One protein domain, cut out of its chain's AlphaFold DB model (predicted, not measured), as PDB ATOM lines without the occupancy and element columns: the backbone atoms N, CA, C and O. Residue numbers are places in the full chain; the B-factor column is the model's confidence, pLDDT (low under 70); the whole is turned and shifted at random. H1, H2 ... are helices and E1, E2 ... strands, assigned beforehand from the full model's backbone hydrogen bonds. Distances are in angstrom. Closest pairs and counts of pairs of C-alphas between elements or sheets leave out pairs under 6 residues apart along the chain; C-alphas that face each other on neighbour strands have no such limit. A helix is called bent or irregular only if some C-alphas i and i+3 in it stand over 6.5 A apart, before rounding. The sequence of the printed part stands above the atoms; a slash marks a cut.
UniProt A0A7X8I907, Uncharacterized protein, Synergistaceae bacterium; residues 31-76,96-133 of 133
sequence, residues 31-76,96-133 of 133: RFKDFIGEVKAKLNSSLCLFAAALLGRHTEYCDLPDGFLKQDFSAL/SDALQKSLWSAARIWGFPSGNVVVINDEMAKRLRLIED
ATOM      1  N   ARG A  31      48.354  16.176  -1.312       88.69
ATOM      2  CA  ARG A  31      48.874  15.684  -2.600       88.69
ATOM      3  C   ARG A  31      47.754  15.390  -3.593       88.69
ATOM      4  O   ARG A  31      47.924  15.623  -4.785       88.69
ATOM      5  N   PHE A  32      46.618  14.888  -3.111       90.88
ATOM      6  CA  PHE A  32      45.445  14.643  -3.940       90.88
ATOM      7  C   PHE A  32      44.876  15.938  -4.519       90.88
ATOM      8  O   PHE A  32      44.660  16.026  -5.725       90.88
ATOM      9  N   LYS A  33      44.704  16.975  -3.694       91.50
ATOM     10  CA  LYS A  33      44.242  18.285  -4.165       91.50
ATOM     11  C   LYS A  33      45.198  18.894  -5.195       91.50
ATOM     12  O   LYS A  33      44.728  19.402  -6.213       91.50
ATOM     13  N   ASP A  34      46.506  18.801  -4.961       94.50
ATOM     14  CA  ASP A  34      47.525  19.299  -5.891       94.50
ATOM     15  C   ASP A  34      47.474  18.552  -7.228       94.50
ATOM     16  O   ASP A  34      47.483  19.175  -8.287       94.50
ATOM     17  N   PHE A  35      47.318  17.225  -7.188       94.44
ATOM     18  CA  PHE A  35      47.157  16.398  -8.384       94.44
ATOM     19  C   PHE A  35      45.927  16.798  -9.212       94.44
ATOM     20  O   PHE A  35      46.032  16.993 -10.423       94.44
ATOM     21  N   ILE A  36      44.766  16.970  -8.571       95.31
ATOM     22  CA  ILE A  36      43.539  17.423  -9.246       95.31
ATOM     23  C   ILE A  36      43.736  18.823  -9.843       95.31
ATOM     24  O   ILE A  36      43.313  19.082 -10.971       95.31
ATOM     25  N   GLY A  37      44.408  19.716  -9.111       95.50
ATOM     26  CA  GLY A  37      44.759  21.056  -9.579       95.50
ATOM     27  C   GLY A  37      45.651  21.037 -10.820       95.50
ATOM     28  O   GLY A  37      45.375  21.758 -11.778       95.50
ATOM     29  N   GLU A  38      46.670  20.178 -10.836       95.56
ATOM     30  CA  GLU A  38      47.578  20.013 -11.973       95.56
ATOM     31  C   GLU A  38      46.833  19.510 -13.218       95.56
ATOM     32  O   GLU A  38      46.953  20.097 -14.295       95.56
ATOM     33  N   VAL A  39      46.009  18.463 -13.076       94.56
ATOM     34  CA  VAL A  39      45.213  17.917 -14.189       94.56
ATOM     35  C   VAL A  39      44.247  18.972 -14.730       94.56
ATOM     36  O   VAL A  39      44.172  19.179 -15.942       94.56
ATOM     37  N   LYS A  40      43.550  19.698 -13.846       94.94
ATOM     38  CA  LYS A  40      42.680  20.813 -14.240       94.94
ATOM     39  C   LYS A  40      43.445  21.881 -15.024       94.94
ATOM     40  O   LYS A  40      42.947  22.355 -16.044       94.94
ATOM     41  N   ALA A  41      44.627  22.281 -14.552       95.44
ATOM     42  CA  ALA A  41      45.438  23.304 -15.206       95.44
ATOM     43  C   ALA A  41      45.854  22.880 -16.621       95.44
ATOM     44  O   ALA A  41      45.742  23.678 -17.552       95.44
ATOM     45  N   LYS A  42      46.253  21.614 -16.802       94.44
ATOM     46  CA  LYS A  42      46.580  21.059 -18.121       94.44
ATOM     47  C   LYS A  42      45.380  21.045 -19.058       94.44
ATOM     48  O   LYS A  42      45.478  21.570 -20.159       94.44
ATOM     49  N   LEU A  43      44.237  20.527 -18.608       91.88
ATOM     50  CA  LEU A  43      43.025  20.464 -19.432       91.88
ATOM     51  C   LEU A  43      42.555  21.860 -19.863       91.88
ATOM     52  O   LEU A  43      42.245  22.068 -21.034       91.88
ATOM     53  N   ASN A  44      42.571  22.836 -18.950       93.06
ATOM     54  CA  ASN A  44      42.266  24.227 -19.289       93.06
ATOM     55  C   ASN A  44      43.263  24.805 -20.300       93.06
ATOM     56  O   ASN A  44      42.850  25.451 -21.257       93.06
ATOM     57  N   SER A  45      44.561  24.559 -20.109       94.38
ATOM     58  CA  SER A  45      45.595  25.041 -21.030       94.38
ATOM     59  C   SER A  45      45.417  24.445 -22.427       94.38
ATOM     60  O   SER A  45      45.508  25.178 -23.406       94.38
ATOM     61  N   SER A  46      45.079  23.157 -22.528       92.69
ATOM     62  CA  SER A  46      44.789  22.491 -23.802       92.69
ATOM     63  C   SER A  46      43.561  23.077 -24.500       92.69
ATOM     64  O   SER A  46      43.601  23.316 -25.704       92.69
ATOM     65  N   LEU A  47      42.488  23.367 -23.758       92.06
ATOM     66  CA  LEU A  47      41.303  24.046 -24.292       92.06
ATOM     67  C   LEU A  47      41.637  25.461 -24.795       92.06
ATOM     68  O   LEU A  47      41.248  25.839 -25.899       92.06
ATOM     69  N   CYS A  48      42.400  26.238 -24.022       93.25
ATOM     70  CA  CYS A  48      42.853  27.567 -24.434       93.25
ATOM     71  C   CYS A  48      43.758  27.516 -25.669       93.25
ATOM     72  O   CYS A  48      43.584  28.330 -26.574       93.25
ATOM     73  N   LEU A  49      44.690  26.562 -25.729       91.56
ATOM     74  CA  LEU A  49      45.572  26.368 -26.878       91.56
ATOM     75  C   LEU A  49      44.773  25.992 -28.129       91.56
ATOM     76  O   LEU A  49      45.005  26.552 -29.196       91.56
ATOM     77  N   PHE A  50      43.788  25.106 -27.983       89.62
ATOM     78  CA  PHE A  50      42.875  24.741 -29.058       89.62
ATOM     79  C   PHE A  50      42.100  25.959 -29.585       89.62
ATOM     80  O   PHE A  50      42.111  26.212 -30.788       89.62
ATOM     81  N   ALA A  51      41.513  26.781 -28.706       91.06
ATOM     82  CA  ALA A  51      40.876  28.033 -29.126       91.06
ATOM     83  C   ALA A  51      41.866  28.996 -29.801       91.06
ATOM     84  O   ALA A  51      41.538  29.589 -30.825       91.06
ATOM     85  N   ALA A  52      43.076  29.153 -29.260       92.00
ATOM     86  CA  ALA A  52      44.096  30.023 -29.839       92.00
ATOM     87  C   ALA A  52      44.497  29.578 -31.255       92.00
ATOM     88  O   ALA A  52      44.674  30.427 -32.132       92.00
ATOM     89  N   ALA A  53      44.582  28.265 -31.489       88.38
ATOM     90  CA  ALA A  53      44.830  27.689 -32.806       88.38
ATOM     91  C   ALA A  53      43.684  28.000 -33.785       88.38
ATOM     92  O   ALA A  53      43.945  28.500 -34.879       88.38
ATOM     93  N   LEU A  54      42.421  27.809 -33.376       87.88
ATOM     94  CA  LEU A  54      41.251  28.143 -34.205       87.88
ATOM     95  C   LEU A  54      41.126  29.644 -34.503       87.88
ATOM     96  O   LEU A  54      40.662  30.031 -35.572       87.88
ATOM     97  N   LEU A  55      41.566  30.495 -33.577       89.69
ATOM     98  CA  LEU A  55      41.606  31.949 -33.747       89.69
ATOM     99  C   LEU A  55      42.810  32.431 -34.576       89.69
ATOM    100  O   LEU A  55      42.993  33.639 -34.718       89.69
ATOM    101  N   GLY A  56      43.656  31.521 -35.074       88.25
ATOM    102  CA  GLY A  56      44.817  31.864 -35.894       88.25
ATOM    103  C   GLY A  56      45.892  32.653 -35.141       88.25
ATOM    104  O   GLY A  56      46.590  33.464 -35.738       88.25
ATOM    105  N   ARG A  57      46.031  32.464 -33.821       89.94
ATOM    106  CA  ARG A  57      47.019  33.204 -33.008       89.94
ATOM    107  C   ARG A  57      48.454  32.688 -33.154       89.94
ATOM    108  O   ARG A  57      49.381  33.405 -32.794       89.94
ATOM    109  N   HIS A  58      48.631  31.474 -33.674       86.00
ATOM    110  CA  HIS A  58      49.925  30.794 -33.806       86.00
ATOM    111  C   HIS A  58      50.123  30.222 -35.220       86.00
ATOM    112  O   HIS A  58      50.401  29.039 -35.373       86.00
ATOM    113  N   THR A  59      49.950  31.039 -36.262       79.44
ATOM    114  CA  THR A  59      49.981  30.592 -37.673       79.44
ATOM    115  C   THR A  59      51.283  29.913 -38.095       79.44
ATOM    116  O   THR A  59      51.252  29.053 -38.962       79.44
ATOM    117  N   GLU A  60      52.411  30.263 -37.477       83.56
ATOM    118  CA  GLU A  60      53.723  29.663 -37.770       83.56
ATOM    119  C   GLU A  60      53.903  28.253 -37.182       83.56
ATOM    120  O   GLU A  60      54.792  27.527 -37.613       83.56
ATOM    121  N   TYR A  61      53.069  27.865 -36.211       78.62
ATOM    122  CA  TYR A  61      53.190  26.614 -35.447       78.62
ATOM    123  C   TYR A  61      51.894  25.786 -35.456       78.62
ATOM    124  O   TYR A  61      51.731  24.862 -34.657       78.62
ATOM    125  N   CYS A  62      50.916  26.163 -36.284       78.81
ATOM    126  CA  CYS A  62      49.612  25.513 -36.318       78.81
ATOM    127  C   CYS A  62      49.612  24.380 -37.349       78.81
ATOM    128  O   CYS A  62      49.246  24.581 -38.503       78.81
ATOM    129  N   ASP A  63      49.959  23.178 -36.899       80.88
ATOM    130  CA  ASP A  63      49.993  21.966 -37.733       80.88
ATOM    131  C   ASP A  63      48.629  21.246 -37.800       80.88
ATOM    132  O   ASP A  63      48.546  20.040 -38.047       80.88
ATOM    133  N   LEU A  64      47.526  21.959 -37.530       84.19
ATOM    134  CA  LEU A  64      46.190  21.367 -37.576       84.19
ATOM    135  C   LEU A  64      45.795  21.058 -39.030       84.19
ATOM    136  O   LEU A  64      45.838  21.955 -39.870       84.19
ATOM    137  N   PRO A  65      45.341  19.828 -39.344       86.06
ATOM    138  CA  PRO A  65      44.938  19.481 -40.704       86.06
ATOM    139  C   PRO A  65      43.781  20.350 -41.213       86.06
ATOM    140  O   PRO A  65      42.833  20.622 -40.476       86.06
ATOM    141  N   ASP A  66      43.762  20.671 -42.508       84.56
ATOM    142  CA  ASP A  66      42.672  21.441 -43.133       84.56
ATOM    143  C   ASP A  66      41.280  20.861 -42.852       84.56
ATOM    144  O   ASP A  66      40.312  21.589 -42.636       84.56
ATOM    145  N   GLY A  67      41.164  19.530 -42.862       84.81
ATOM    146  CA  GLY A  67      39.909  18.841 -42.564       84.81
ATOM    147  C   GLY A  67      39.432  19.062 -41.128       84.81
ATOM    148  O   GLY A  67      38.229  19.048 -40.883       84.81
ATOM    149  N   PHE A  68      40.359  19.297 -40.198       84.50
ATOM    150  CA  PHE A  68      40.065  19.623 -38.809       84.50
ATOM    151  C   PHE A  68      39.579  21.072 -38.683       84.50
ATOM    152  O   PHE A  68      38.553  21.313 -38.058       84.50
ATOM    153  N   LEU A  69      40.235  22.025 -39.352       83.44
ATOM    154  CA  LEU A  69      39.834  23.441 -39.348       83.44
ATOM    155  C   LEU A  69      38.465  23.694 -39.999       83.44
ATOM    156  O   LEU A  69      37.796  24.669 -39.670       83.44
ATOM    157  N   LYS A  70      38.036  22.814 -40.912       85.56
ATOM    158  CA  LYS A  70      36.730  22.875 -41.593       85.56
ATOM    159  C   LYS A  70      35.585  22.231 -40.803       85.56
ATOM    160  O   LYS A  70      34.466  22.186 -41.313       85.56
ATOM    161  N   GLN A  71      35.842  21.691 -39.610       86.75
ATOM    162  CA  GLN A  71      34.790  21.090 -38.791       86.75
ATOM    163  C   GLN A  71      33.827  22.148 -38.252       86.75
ATOM    164  O   GLN A  71      34.222  23.260 -37.902       86.75
ATOM    165  N   ASP A  72      32.559  21.765 -38.113       87.75
ATOM    166  CA  ASP A  72      31.610  22.539 -37.320       87.75
ATOM    167  C   ASP A  72      31.842  22.256 -35.830       87.75
ATOM    168  O   ASP A  72      31.329  21.291 -35.258       87.75
ATOM    169  N   PHE A  73      32.636  23.115 -35.194       86.75
ATOM    170  CA  PHE A  73      32.939  23.015 -33.768       86.75
ATOM    171  C   PHE A  73      31.743  23.320 -32.861       86.75
ATOM    172  O   PHE A  73      31.792  22.976 -31.683       86.75
ATOM    173  N   SER A  74      30.665  23.924 -33.376       85.50
ATOM    174  CA  SER A  74      29.463  24.193 -32.575       85.50
ATOM    175  C   SER A  74      28.646  22.924 -32.302       85.50
ATOM    176  O   SER A  74      27.993  22.819 -31.266       85.50
ATOM    177  N   ALA A  75      28.722  21.942 -33.204       82.75
ATOM    178  CA  ALA A  75      28.021  20.662 -33.107       82.75
ATOM    179  C   ALA A  75      28.856  19.555 -32.436       82.75
ATOM    180  O   ALA A  75      28.403  18.413 -32.310       82.75
ATOM    181  N   LEU A  76      30.092  19.871 -32.049       86.81
ATOM    182  CA  LEU A  76      31.071  18.896 -31.610       86.81
ATOM    183  C   LEU A  76      30.950  18.612 -30.104       86.81
ATOM    184  O   LEU A  76      30.912  19.514 -29.269       86.81
ATOM    185  N   SER A  96      37.465  10.966 -10.393       93.62
ATOM    186  CA  SER A  96      36.405  11.413 -11.298       93.62
ATOM    187  C   SER A  96      35.545  12.493 -10.651       93.62
ATOM    188  O   SER A  96      35.407  13.583 -11.206       93.62
ATOM    189  N   ASP A  97      35.048  12.244  -9.442       93.62
ATOM    190  CA  ASP A  97      34.210  13.194  -8.712       93.62
ATOM    191  C   ASP A  97      34.935  14.509  -8.425       93.62
ATOM    192  O   ASP A  97      34.376  15.600  -8.594       93.62
ATOM    193  N   ALA A  98      36.194  14.423  -7.990       94.19
ATOM    194  CA  ALA A  98      37.007  15.597  -7.711       94.19
ATOM    195  C   ALA A  98      37.267  16.421  -8.983       94.19
ATOM    196  O   ALA A  98      37.139  17.650  -8.956       94.19
ATOM    197  N   LEU A  99      37.567  15.765 -10.109       94.69
ATOM    198  CA  LEU A  99      37.777  16.445 -11.386       94.69
ATOM    199  C   LEU A  99      36.502  17.100 -11.903       94.69
ATOM    200  O   LEU A  99      36.548  18.288 -12.225       94.69
ATOM    201  N   GLN A 100      35.374  16.385 -11.910       94.12
ATOM    202  CA  GLN A 100      34.076  16.922 -12.330       94.12
ATOM    203  C   GLN A 100      33.710  18.188 -11.549       94.12
ATOM    204  O   GLN A 100      33.333  19.201 -12.140       94.12
ATOM    205  N   LYS A 101      33.899  18.176 -10.222       94.00
ATOM    206  CA  LYS A 101      33.694  19.363  -9.375       94.00
ATOM    207  C   LYS A 101      34.662  20.488  -9.736       94.00
ATOM    208  O   LYS A 101      34.253  21.637  -9.882       94.00
ATOM    209  N   SER A 102      35.946  20.173  -9.906       94.31
ATOM    210  CA  SER A 102      36.985  21.176 -10.170       94.31
ATOM    211  C   SER A 102      36.852  21.856 -11.542       94.31
ATOM    212  O   SER A 102      37.233  23.025 -11.686       94.31
ATOM    213  N   LEU A 103      36.302  21.138 -12.529       93.75
ATOM    214  CA  LEU A 103      36.143  21.554 -13.924       93.75
ATOM    215  C   LEU A 103      34.746  22.093 -14.240       93.75
ATOM    216  O   LEU A 103      34.513  22.507 -15.370       93.75
ATOM    217  N   TRP A 104      33.840  22.167 -13.263       92.19
ATOM    218  CA  TRP A 104      32.469  22.644 -13.468       92.19
ATOM    219  C   TRP A 104      32.394  23.999 -14.190       92.19
ATOM    220  O   TRP A 104      31.606  24.173 -15.118       92.19
ATOM    221  N   SER A 105      33.251  24.958 -13.825       92.31
ATOM    222  CA  SER A 105      33.298  26.260 -14.502       92.31
ATOM    223  C   SER A 105      33.736  26.138 -15.964       92.31
ATOM    224  O   SER A 105      33.145  26.780 -16.825       92.31
ATOM    225  N   ALA A 106      34.735  25.299 -16.255       91.81
ATOM    226  CA  ALA A 106      35.197  25.063 -17.621       91.81
ATOM    227  C   ALA A 106      34.110  24.369 -18.454       91.81
ATOM    228  O   ALA A 106      33.822  24.815 -19.558       91.81
ATOM    229  N   ALA A 107      33.438  23.365 -17.885       91.31
ATOM    230  CA  ALA A 107      32.302  22.681 -18.499       91.31
ATOM    231  C   ALA A 107      31.200  23.660 -18.923       91.31
ATOM    232  O   ALA A 107      30.713  23.607 -20.048       91.31
ATOM    233  N   ARG A 108      30.868  24.631 -18.061       91.38
ATOM    234  CA  ARG A 108      29.887  25.679 -18.380       91.38
ATOM    235  C   ARG A 108      30.346  26.648 -19.462       91.38
ATOM    236  O   ARG A 108      29.525  27.040 -20.281       91.38
ATOM    237  N   ILE A 109      31.617  27.052 -19.450       92.06
ATOM    238  CA  ILE A 109      32.179  27.970 -20.455       92.06
ATOM    239  C   ILE A 109      32.186  27.312 -21.837       92.06
ATOM    240  O   ILE A 109      31.827  27.945 -22.822       92.06
ATOM    241  N   TRP A 110      32.574  26.041 -21.894       90.56
ATOM    242  CA  TRP A 110      32.740  25.288 -23.136       90.56
ATOM    243  C   TRP A 110      31.492  24.507 -23.561       90.56
ATOM    244  O   TRP A 110      31.494  23.884 -24.616       90.56
ATOM    245  N   GLY A 111      30.429  24.529 -22.755       88.88
ATOM    246  CA  GLY A 111      29.141  23.923 -23.088       88.88
ATOM    247  C   GLY A 111      29.110  22.393 -23.064       88.88
ATOM    248  O   GLY A 111      28.215  21.811 -23.672       88.88
ATOM    249  N   PHE A 112      30.042  21.724 -22.373       87.69
ATOM    250  CA  PHE A 112      30.030  20.260 -22.256       87.69
ATOM    251  C   PHE A 112      29.428  19.784 -20.918       87.69
ATOM    252  O   PHE A 112      29.616  20.438 -19.888       87.69
ATOM    253  N   PRO A 113      28.708  18.643 -20.881       85.62
ATOM    254  CA  PRO A 113      28.180  18.079 -19.636       85.62
ATOM    255  C   PRO A 113      29.293  17.643 -18.674       85.62
ATOM    256  O   PRO A 113      30.310  17.114 -19.111       85.62
ATOM    257  N   SER A 114      29.087  17.739 -17.355       77.81
ATOM    258  CA  SER A 114      30.074  17.251 -16.369       77.81
ATOM    259  C   SER A 114      30.440  15.772 -16.560       77.81
ATOM    260  O   SER A 114      31.588  15.397 -16.343       77.81
ATOM    261  N   GLY A 115      29.495  14.950 -17.033       81.94
ATOM    262  CA  GLY A 115      29.725  13.535 -17.353       81.94
ATOM    263  C   GLY A 115      30.712  13.288 -18.501       81.94
ATOM    264  O   GLY A 115      31.139  12.155 -18.702       81.94
ATOM    265  N   ASN A 116      31.117  14.335 -19.224       88.00
ATOM    266  CA  ASN A 116      32.142  14.259 -20.259       88.00
ATOM    267  C   ASN A 116      33.565  14.398 -19.697       88.00
ATOM    268  O   ASN A 116      34.521  14.334 -20.466       88.00
ATOM    269  N   VAL A 117      33.718  14.557 -18.377       90.38
ATOM    270  CA  VAL A 117      34.992  14.392 -17.668       90.38
ATOM    271  C   VAL A 117      35.073  12.957 -17.160       90.38
ATOM    272  O   VAL A 117      34.411  12.588 -16.193       90.38
ATOM    273  N   VAL A 118      35.879  12.138 -17.830       92.44
ATOM    274  CA  VAL A 118      35.951  10.695 -17.601       92.44
ATOM    275  C   VAL A 118      37.341  10.319 -17.109       92.44
ATOM    276  O   VAL A 118      38.347  10.684 -17.713       92.44
ATOM    277  N   VAL A 119      37.401   9.547 -16.027       95.31
ATOM    278  CA  VAL A 119      38.647   8.953 -15.532       95.31
ATOM    279  C   VAL A 119      38.613   7.462 -15.820       95.31
ATOM    280  O   VAL A 119      37.663   6.771 -15.450       95.31
ATOM    281  N   ILE A 120      39.639   6.968 -16.503       95.62
ATOM    282  CA  ILE A 120      39.746   5.573 -16.927       95.62
ATOM    283  C   ILE A 120      41.105   5.002 -16.535       95.62
ATOM    284  O   ILE A 120      42.069   5.746 -16.365       95.62
ATOM    285  N   ASN A 121      41.200   3.681 -16.413       94.94
ATOM    286  CA  ASN A 121      42.491   3.012 -16.292       94.94
ATOM    287  C   ASN A 121      43.055   2.608 -17.666       94.94
ATOM    288  O   ASN A 121      42.435   2.820 -18.711       94.94
ATOM    289  N   ASP A 122      44.246   2.025 -17.656       91.88
ATOM    290  CA  ASP A 122      44.931   1.492 -18.831       91.88
ATOM    291  C   ASP A 122      44.139   0.394 -19.549       91.88
ATOM    292  O   ASP A 122      44.028   0.440 -20.771       91.88
ATOM    293  N   GLU A 123      43.510  -0.538 -18.831       93.50
ATOM    294  CA  GLU A 123      42.654  -1.557 -19.463       93.50
ATOM    295  C   GLU A 123      41.509  -0.934 -20.276       93.50
ATOM    296  O   GLU A 123      41.203  -1.355 -21.395       93.50
ATOM    297  N   MET A 124      40.855   0.088 -19.719       94.69
ATOM    298  CA  MET A 124      39.801   0.839 -20.399       94.69
ATOM    299  C   MET A 124      40.352   1.642 -21.581       94.69
ATOM    300  O   MET A 124      39.732   1.648 -22.644       94.69
ATOM    301  N   ALA A 125      41.507   2.289 -21.418       94.19
ATOM    302  CA  ALA A 125      42.150   3.068 -22.472       94.19
ATOM    303  C   ALA A 125      42.566   2.193 -23.665       94.19
ATOM    304  O   ALA A 125      42.325   2.585 -24.806       94.19
ATOM    305  N   LYS A 126      43.079   0.981 -23.416       93.19
ATOM    306  CA  LYS A 126      43.370  -0.026 -24.450       93.19
ATOM    307  C   LYS A 126      42.112  -0.440 -25.211       93.19
ATOM    308  O   LYS A 126      42.095  -0.419 -26.439       93.19
ATOM    309  N   ARG A 127      41.006  -0.721 -24.504       93.81
ATOM    310  CA  ARG A 127      39.707  -1.027 -25.146       93.81
ATOM    311  C   ARG A 127      39.196   0.115 -26.028       93.81
ATOM    312  O   ARG A 127      38.553  -0.139 -27.042       93.81
ATOM    313  N   LEU A 128      39.485   1.357 -25.644       90.81
ATOM    314  CA  LEU A 128      39.153   2.560 -26.409       90.81
ATOM    315  C   LEU A 128      40.206   2.922 -27.472       90.81
ATOM    316  O   LEU A 128      39.999   3.891 -28.196       90.81
ATOM    317  N   ARG A 129      41.300   2.151 -27.586       91.25
ATOM    318  CA  ARG A 129      42.449   2.403 -28.476       91.25
ATOM    319  C   ARG A 129      43.096   3.777 -28.274       91.25
ATOM    320  O   ARG A 129      43.570   4.391 -29.223       91.25
ATOM    321  N   LEU A 130      43.094   4.265 -27.035       87.75
ATOM    322  CA  LEU A 130      43.763   5.513 -26.657       87.75
ATOM    323  C   LEU A 130      45.247   5.312 -26.349       87.75
ATOM    324  O   LEU A 130      46.010   6.272 -26.376       87.75
ATOM    325  N   ILE A 131      45.638   4.079 -26.038       85.12
ATOM    326  CA  ILE A 131      47.019   3.662 -25.815       85.12
ATOM    327  C   ILE A 131      47.233   2.291 -26.463       85.12
ATOM    328  O   ILE A 131      46.283   1.511 -26.581       85.12
ATOM    329  N   GLU A 132      48.468   2.022 -26.876       82.06
ATOM    330  CA  GLU A 132      48.900   0.719 -27.393       82.06
ATOM    331  C   GLU A 132      49.247  -0.255 -26.251       82.06
ATOM    332  O   GLU A 132      49.176   0.108 -25.067       82.06
ATOM    333  N   ASP A 133      49.543  -1.509 -26.604       64.19
ATOM    334  CA  ASP A 133      49.795  -2.584 -25.640       64.19
ATOM    335  C   ASP A 133      51.111  -2.464 -24.863       64.19
ATOM    336  O   ASP A 133      52.154  -2.123 -25.463       64.19
TER     337      ASP A 133
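This is residues 31 to 76 and 96 to 133 of the 133 residues of an uncharacterized protein of Synergistaceae bacterium (UniProt A0A7X8I907). What shape do these atoms make? A long helix, H1, makes the longest line of a loose, open model, and a shorter helix, H3, packs side by side with part of it; the little helix H2 lies near the last end of H1, while the strand E1 leads from the first end of H3 away to the small helix H4. H2 and H4 lie far out from the mean of the C-alphas, and neither touches another helix. What is it built of, and how large is it? The printed part has 84 residues, with four named helices and one named strand in the order H1, H2, H3, E1, H4; its class is mostly helix, with helices holding 49 and the strand 5 of the 54 residues in named elements. It is loose, with a radius of gyration of the C-alphas of 15.2 A, and it spans 38 by 33 by 25 A along its three main axes.

Where does the first element run? H1 is a helix of residues 31 to 54, from C-alpha 31 at (48.874, 15.684, -2.600) to C-alpha 54 at (41.251, 28.143, -34.205), and measures 34.8 A from first to last C-alpha. Which helices come next? H2 is residues 66 to 69, only 5.1 A long, and H3 is residues 96 to 110, 18.6 A long, beginning at C-alpha 96 at (36.405, 11.413, -11.298). H3 is irregular: C-alphas 102 and 105 are 7.6 A apart, against about 5 A in a regular helix. Which elements close the printed part? E1 is a strand of residues 117 to 121, 13.7 A long, and H4 is a helix of residues 122 to 127, 8.6 A long, ending at C-alpha 127 at (39.707, -1.027, -25.146).

How do H1 and H3 stand to each other? They touch, with 8 pairs of C-alphas within 8 A, and H1 touches H3 with residues 36 to 44 alone. Their closest C-alphas are those of Ile 36 and Leu 99, 6.2 A apart. They run the same way at a shallow tilt of 26 degrees. What is near the other end of H1? H2 is close but not clearly touching: its closest C-alphas to H1 are those of Leu 54 and Leu 69, 7.1 A apart. H2 and H3 are apart. Where do E1 and H4 go? The closest C-alphas of H3 and E1 are those of Ser 96 and Val 119, 5.4 A apart, and E1 pairs with no named strand. E1 and H4 meet only through their link, and H4 is apart from H1, H2 and H3. What do the backbone N and O atoms show? In H1 and H4 every O i to N i+4 pair is within hydrogen-bond range, and in H3 9 of 11 are. H2 is too short for such a pair, and its one O i to N i+3 pair is within range.

How far does the whole reach? The two C-alphas farthest apart are those of Arg 31 and Lys 70, 41.5 A, and those of Arg 31 and Asp 133, the first and last printed, are 29.4 A apart. Is there a cut, and which links are long? Residues 77 to 95 are not printed, and C-alphas 76 and 96 are 22.3 A apart across the cut, which falls between H2 and H3. Of the links printed whole, H1 to H2 is long with 11 residues, H3 to E1 is short with 6, and E1 to H4 is tight with 0. Where is confidence low? The mean pLDDT of the printed part is 89.6, and one printed residue, Asp 133, the chain's last, is under 70.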